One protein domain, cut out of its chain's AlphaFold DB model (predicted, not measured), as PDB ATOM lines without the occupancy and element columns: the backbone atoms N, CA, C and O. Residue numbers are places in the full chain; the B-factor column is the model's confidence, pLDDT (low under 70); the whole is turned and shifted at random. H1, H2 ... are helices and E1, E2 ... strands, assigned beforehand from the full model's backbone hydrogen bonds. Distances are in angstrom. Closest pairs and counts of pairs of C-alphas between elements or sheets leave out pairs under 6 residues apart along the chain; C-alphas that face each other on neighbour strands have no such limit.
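AT A GLANCE: This is residues 190 to 206 and 215 to 245 of the 250 residues of an uncharacterized protein of Sphingomonas sanxanigenens DSM 19645 = NX02 (UniProt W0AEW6). A single small, strongly twisted sheet of four antiparallel strands, with neither face covered by a named helix, makes the body, and a thin arm reaches away from it. The arm, residues 197 to 206, sticks out beyond the end of E1 and holds the one short helix, H1, well away from the sheet. The printed part has 48 residues, with one named helix and four named strands along the chain in the order E1, H1, E2, E3, E4; the sheet's order is E1, E2, E3, E4, and the class is mostly strand. The whole is loose, with a radius of gyration of the C-alphas of 12.8 A, and flat, spanning 33 by 26 by 14 A.

IN THESE COORDINATES: The longest strand is E3, residues 229 to 236, 20.1 A from first to last C-alpha, which bends by 54 degrees at residue 232. E2, residues 219 to 225, is 18.1 A long. E1, residues 190 to 193, is 9.5 A long and begins at C-alpha 190 at (177.583, 147.842, 219.599). E4, residues 241 to 244, is 9.9 A long and ends at C-alpha 244 at (165.503, 142.040, 215.068). H1, residues 200 to 204, is 6.2 A long, with C-alpha 200 at (194.084, 136.079, 204.803).

HOW THE PARTS SIT: The inner strands E2 and E3 form a hairpin, antiparallel at 143 degrees between directions, with N 223 and O 231 2.9 A apart, within hydrogen-bond range. E3 and E4 form a second hairpin, antiparallel at 133 degrees, with N 243 and O 234 within range at 2.8 A. E2, E3 and E4 are a meander, each strand the antiparallel neighbour of the one before. The edge strand E1 is antiparallel to E2 at 161 degrees, with N 192 and O 222 within range at 2.8 A. From edge to edge the strands' lines turn by 90 degrees, and the edge strands E1 and E4 are apart. H1 is not on the sheet, and it is apart from E3 and E4. In H1 every O i to N i+4 pair is within hydrogen-bond range.

THE WHOLE: The two C-alphas farthest apart, those of Ala 205 and Arg 245, are 35.0 A apart. Without residues 197 to 206, which stand free, the body spans 29 by 19 by 14 A. Residues 207 to 214 are not printed, and C-alphas 206 and 215 are 18.3 A apart across this cut, in the link from H1 to E2. Of the links that are printed whole, E2 to E3 and E3 to E4 are tight and E1 to H1 is short. The mean pLDDT of the printed part is 70.3; 18 residues are under 70, among them residues 194 to 198 and 224 to 230.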
ATOM      1  N   ARG A 190     176.651 148.002 220.725       63.22
ATOM      2  CA  ARG A 190     177.583 147.842 219.599       63.22
ATOM      3  C   ARG A 190     176.907 146.990 218.538       63.22
ATOM      4  O   ARG A 190     176.411 145.920 218.854       63.22
ATOM      5  N   LEU A 191     176.908 147.427 217.285       63.97
ATOM      6  CA  LEU A 191     176.436 146.599 216.179       63.97
ATOM      7  C   LEU A 191     177.631 145.857 215.574       63.97
ATOM      8  O   LEU A 191     178.523 146.481 215.002       63.97
ATOM      9  N   ARG A 192     177.668 144.532 215.718       72.31
ATOM     10  CA  ARG A 192     178.670 143.681 215.074       72.31
ATOM     11  C   ARG A 192     178.112 143.193 213.746       72.31
ATOM     12  O   ARG A 192     177.158 142.424 213.728       72.31
ATOM     13  N   ILE A 193     178.709 143.641 212.654       71.31
ATOM     14  CA  ILE A 193     178.352 143.212 211.303       71.31
ATOM     15  C   ILE A 193     179.278 142.054 210.949       71.31
ATOM     16  O   ILE A 193     180.498 142.186 211.074       71.31
ATOM     17  N   GLU A 194     178.723 140.919 210.528       66.25
ATOM     18  CA  GLU A 194     179.546 139.876 209.921       66.25
ATOM     19  C   GLU A 194     180.004 140.385 208.552       66.25
ATOM     20  O   GLU A 194     179.253 140.382 207.577       66.25
ATOM     21  N   GLY A 195     181.220 140.933 208.514       61.31
ATOM     22  CA  GLY A 195     181.818 141.467 207.298       61.31
ATOM     23  C   GLY A 195     182.023 140.391 206.223       61.31
ATOM     24  O   GLY A 195     181.929 139.190 206.503       61.31
ATOM     25  N   PRO A 196     182.332 140.801 204.982       64.50
ATOM     26  CA  PRO A 196     182.662 139.857 203.925       64.50
ATOM     27  C   PRO A 196     183.858 138.997 204.344       64.50
ATOM     28  O   PRO A 196     184.823 139.484 204.938       64.50
ATOM     29  N   ARG A 197     183.795 137.697 204.043       68.12
ATOM     30  CA  ARG A 197     184.916 136.790 204.294       68.12
ATOM     31  C   ARG A 197     186.054 137.153 203.348       68.12
ATOM     32  O   ARG A 197     185.956 136.904 202.151       68.12
ATOM     33  N   LEU A 198     187.114 137.733 203.896       68.38
ATOM     34  CA  LEU A 198     188.349 138.009 203.173       68.38
ATOM     35  C   LEU A 198     189.303 136.826 203.320       68.38
ATOM     36  O   LEU A 198     189.418 136.244 204.404       68.38
ATOM     37  N   ALA A 199     190.003 136.477 202.241       76.50
ATOM     38  CA  ALA A 199     191.129 135.566 202.354       76.50
ATOM     39  C   ALA A 199     192.246 136.242 203.174       76.50
ATOM     40  O   ALA A 199     192.425 137.460 203.072       76.50
ATOM     41  N   PRO A 200     193.032 135.493 203.970       74.06
ATOM     42  CA  PRO A 200     194.084 136.079 204.803       74.06
ATOM     43  C   PRO A 200     195.094 136.937 204.027       74.06
ATOM     44  O   PRO A 200     195.559 137.943 204.553       74.06
ATOM     45  N   HIS A 201     195.404 136.574 202.776       76.94
ATOM     46  CA  HIS A 201     196.307 137.357 201.926       76.94
ATOM     47  C   HIS A 201     195.699 138.695 201.484       76.94
ATOM     48  O   HIS A 201     196.415 139.688 201.424       76.94
ATOM     49  N   ASP A 202     194.389 138.743 201.221       74.00
ATOM     50  CA  ASP A 202     193.691 139.970 200.824       74.00
ATOM     51  C   ASP A 202     193.549 140.903 202.021       74.00
ATOM     52  O   ASP A 202     193.772 142.101 201.906       74.00
ATOM     53  N   ALA A 203     193.251 140.340 203.196       73.00
ATOM     54  CA  ALA A 203     193.199 141.097 204.439       73.00
ATOM     55  C   ALA A 203     194.560 141.721 204.792       73.00
ATOM     56  O   ALA A 203     194.608 142.857 205.252       73.00
ATOM     57  N   ALA A 204     195.659 140.997 204.553       78.62
ATOM     58  CA  ALA A 204     197.018 141.485 204.794       78.62
ATOM     59  C   ALA A 204     197.471 142.571 203.800       78.62
ATOM     60  O   ALA A 204     198.419 143.295 204.093       78.62
ATOM     61  N   ALA A 205     196.816 142.678 202.642       80.69
ATOM     62  CA  ALA A 205     197.124 143.668 201.614       80.69
ATOM     63  C   ALA A 205     196.363 144.997 201.786       80.69
ATOM     64  O   ALA A 205     196.657 145.948 201.067       80.69
ATOM     65  N   LEU A 206     195.404 145.073 202.717       75.12
ATOM     66  CA  LEU A 206     194.614 146.281 202.966       75.12
ATOM     67  C   LEU A 206     195.443 147.372 203.650       75.12
ATOM     68  O   LEU A 206     196.081 147.140 204.680       75.12
ATOM     69  N   GLY A 215     177.847 144.440 200.413       64.50
ATOM     70  CA  GLY A 215     176.784 144.458 199.400       64.50
ATOM     71  C   GLY A 215     175.479 145.123 199.866       64.50
ATOM     72  O   GLY A 215     175.278 145.378 201.046       64.50
ATOM     73  N   ALA A 216     174.562 145.374 198.927       65.75
ATOM     74  CA  ALA A 216     173.299 146.076 199.202       65.75
ATOM     75  C   ALA A 216     172.206 145.211 199.866       65.75
ATOM     76  O   ALA A 216     171.149 145.726 200.216       65.75
ATOM     77  N   ALA A 217     172.427 143.902 200.008       73.25
ATOM     78  CA  ALA A 217     171.477 143.004 200.660       73.25
ATOM     79  C   ALA A 217     171.553 143.137 202.193       73.25
ATOM     80  O   ALA A 217     172.629 143.445 202.704       73.25
ATOM     81  N   PRO A 218     170.471 142.848 202.941       74.75
ATOM     82  CA  PRO A 218     170.512 142.833 204.399       74.75
ATOM     83  C   PRO A 218     171.598 141.891 204.935       74.75
ATOM     84  O   PRO A 218     171.638 140.705 204.600       74.75
ATOM     85  N   ILE A 219     172.479 142.426 205.778       75.88
ATOM     86  CA  ILE A 219     173.652 141.718 206.299       75.88
ATOM     87  C   ILE A 219     173.316 141.166 207.677       75.88
ATOM     88  O   ILE A 219     172.715 141.856 208.504       75.88
ATOM     89  N   ALA A 220     173.735 139.931 207.948       80.50
ATOM     90  CA  ALA A 220     173.661 139.381 209.292       80.50
ATOM     91  C   ALA A 220     174.446 140.276 210.259       80.50
ATOM     92  O   ALA A 220     175.644 140.519 210.099       80.50
ATOM     93  N   ALA A 221     173.742 140.785 211.261       74.81
ATOM     94  CA  ALA A 221     174.330 141.630 212.278       74.81
ATOM     95  C   ALA A 221     173.852 141.189 213.657       74.81
ATOM     96  O   ALA A 221     172.757 140.652 213.834       74.81
ATOM     97  N   THR A 222     174.695 141.424 214.648       77.75
ATOM     98  CA  THR A 222     174.388 141.188 216.050       77.75
ATOM     99  C   THR A 222     174.414 142.524 216.765       77.75
ATOM    100  O   THR A 222     175.454 143.183 216.816       77.75
ATOM    101  N   LEU A 223     173.277 142.942 217.313       70.38
ATOM    102  CA  LEU A 223     173.232 144.080 218.218       70.38
ATOM    103  C   LEU A 223     173.657 143.596 219.604       70.38
ATOM    104  O   LEU A 223     172.948 142.827 220.239       70.38
ATOM    105  N   VAL A 224     174.815 144.056 220.054       68.25
ATOM    106  CA  VAL A 224     175.416 143.756 221.354       68.25
ATOM    107  C   VAL A 224     175.042 144.884 222.307       68.25
ATOM    108  O   VAL A 224     175.706 145.924 222.351       68.25
ATOM    109  N   ALA A 225     173.943 144.732 223.039       54.84
ATOM    110  CA  ALA A 225     173.472 145.760 223.961       54.84
ATOM    111  C   ALA A 225     174.137 145.601 225.326       54.84
ATOM    112  O   ALA A 225     173.934 144.577 225.970       54.84
ATOM    113  N   GLY A 226     174.941 146.592 225.738       51.84
ATOM    114  CA  GLY A 226     175.548 146.704 227.064       51.84
ATOM    115  C   GLY A 226     176.018 145.356 227.561       51.84
ATOM    116  O   GLY A 226     175.446 144.898 228.536       51.84
ATOM    117  N   GLY A 227     176.930 144.742 226.782       46.44
ATOM    118  CA  GLY A 227     177.572 143.410 226.860       46.44
ATOM    119  C   GLY A 227     176.661 142.194 227.045       46.44
ATOM    120  O   GLY A 227     177.151 141.086 227.176       46.44
ATOM    121  N   ALA A 228     175.353 142.386 227.107       49.53
ATOM    122  CA  ALA A 228     174.446 141.442 227.707       49.53
ATOM    123  C   ALA A 228     173.746 140.533 226.705       49.53
ATOM    124  O   ALA A 228     173.738 139.305 226.795       49.53
ATOM    125  N   ILE A 229     173.118 141.151 225.732       55.91
ATOM    126  CA  ILE A 229     172.241 140.424 224.843       55.91
ATOM    127  C   ILE A 229     172.764 140.673 223.446       55.91
ATOM    128  O   ILE A 229     172.804 141.813 222.984       55.91
ATOM    129  N   ASP A 230     173.173 139.578 222.816       66.25
ATOM    130  CA  ASP A 230     173.452 139.495 221.396       66.25
ATOM    131  C   ASP A 230     172.116 139.266 220.699       66.25
ATOM    132  O   ASP A 230     171.603 138.147 220.621       66.25
ATOM    133  N   ILE A 231     171.510 140.350 220.229       72.94
ATOM    134  CA  ILE A 231     170.280 140.276 219.454       72.94
ATOM    135  C   ILE A 231     170.691 140.018 218.012       72.94
ATOM    136  O   ILE A 231     171.267 140.883 217.350       72.94
ATOM    137  N   ALA A 232     170.422 138.808 217.531       80.62
ATOM    138  CA  ALA A 232     170.613 138.478 216.131       80.62
ATOM    139  C   ALA A 232     169.562 139.197 215.279       80.62
ATOM    140  O   ALA A 232     168.366 139.205 215.580       80.62
ATOM    141  N   GLY A 233     170.009 139.785 214.181       83.81
ATOM    142  CA  GLY A 233     169.130 140.482 213.268       83.81
ATOM    143  C   GLY A 233     169.779 140.714 211.922       83.81
ATOM    144  O   GLY A 233     170.762 140.070 211.546       83.81
ATOM    145  N   LEU A 234     169.179 141.631 211.184       81.25
ATOM    146  CA  LEU A 234     169.631 142.039 209.869       81.25
ATOM    147  C   LEU A 234     169.845 143.544 209.870       81.25
ATOM    148  O   LEU A 234     168.950 144.295 210.251       81.25
ATOM    149  N   LEU A 235     171.030 143.975 209.451       77.38
ATOM    150  CA  LEU A 235     171.278 145.365 209.108       77.38
ATOM    151  C   LEU A 235     170.915 145.562 207.640       77.38
ATOM    152  O   LEU A 235     171.539 144.952 206.774       77.38
ATOM    153  N   ASP A 236     169.946 146.428 207.373       76.69
ATOM    154  CA  ASP A 236     169.675 146.925 206.031       76.69
ATOM    155  C   ASP A 236     170.551 148.166 205.770       76.69
ATOM    156  O   ASP A 236     170.354 149.209 206.413       76.69
ATOM    157  N   PRO A 237     171.552 148.082 204.872       64.94
ATOM    158  CA  PRO A 237     172.435 149.206 204.582       64.94
ATOM    159  C   PRO A 237     171.753 150.320 203.770       64.94
ATOM    160  O   PRO A 237     172.206 151.466 203.832       64.94
ATOM    161  N   VAL A 238     170.672 150.019 203.039       71.25
ATOM    162  CA  VAL A 238     169.906 150.995 202.248       71.25
ATOM    163  C   VAL A 238     169.006 151.817 203.169       71.25
ATOM    164  O   VAL A 238     169.036 153.047 203.124       71.25
ATOM    165  N   GLU A 239     168.263 151.153 204.056       71.50
ATOM    166  CA  GLU A 239     167.381 151.817 205.026       71.50
ATOM    167  C   GLU A 239     168.123 152.361 206.252       71.50
ATOM    168  O   GLU A 239     167.571 153.164 207.009       71.50
ATOM    169  N   ARG A 240     169.377 151.936 206.457       67.94
ATOM    170  CA  ARG A 240     170.196 152.239 207.645       67.94
ATOM    171  C   ARG A 240     169.505 151.807 208.943       67.94
ATOM    172  O   ARG A 240     169.569 152.508 209.956       67.94
ATOM    173  N   ARG A 241     168.827 150.658 208.913       74.94
ATOM    174  CA  ARG A 241     168.026 150.129 210.026       74.94
ATOM    175  C   ARG A 241     168.440 148.711 210.391       74.94
ATOM    176  O   ARG A 241     168.785 147.904 209.534       74.94
ATOM    177  N   PHE A 242     168.405 148.414 211.688       70.81
ATOM    178  CA  PHE A 242     168.583 147.064 212.209       70.81
ATOM    179  C   PHE A 242     167.219 146.454 212.528       70.81
ATOM    180  O   PHE A 242     166.437 147.031 213.285       70.81
ATOM    181  N   HIS A 243     166.957 145.276 211.978       78.06
ATOM    182  CA  HIS A 243     165.731 144.520 212.189       78.06
ATOM    183  C   HIS A 243     166.041 143.296 213.042       78.06
ATOM    184  O   HIS A 243     166.792 142.409 212.628       78.06
ATOM    185  N   CYS A 244     165.448 143.234 214.233       75.00
ATOM    186  CA  CYS A 244     165.503 142.040 215.068       75.00
ATOM    187  C   CYS A 244     164.835 140.879 214.324       75.00
ATOM    188  O   CYS A 244     163.728 141.034 213.802       75.00
ATOM    189  N   ARG A 245     165.475 139.707 214.279       70.56
ATOM    190  CA  ARG A 245     164.775 138.504 213.818       70.56
ATOM    191  C   ARG A 245     163.827 138.033 214.928       70.56
ATOM    192  O   ARG A 245     164.254 138.006 216.082       70.56
TER     193      ARG A 245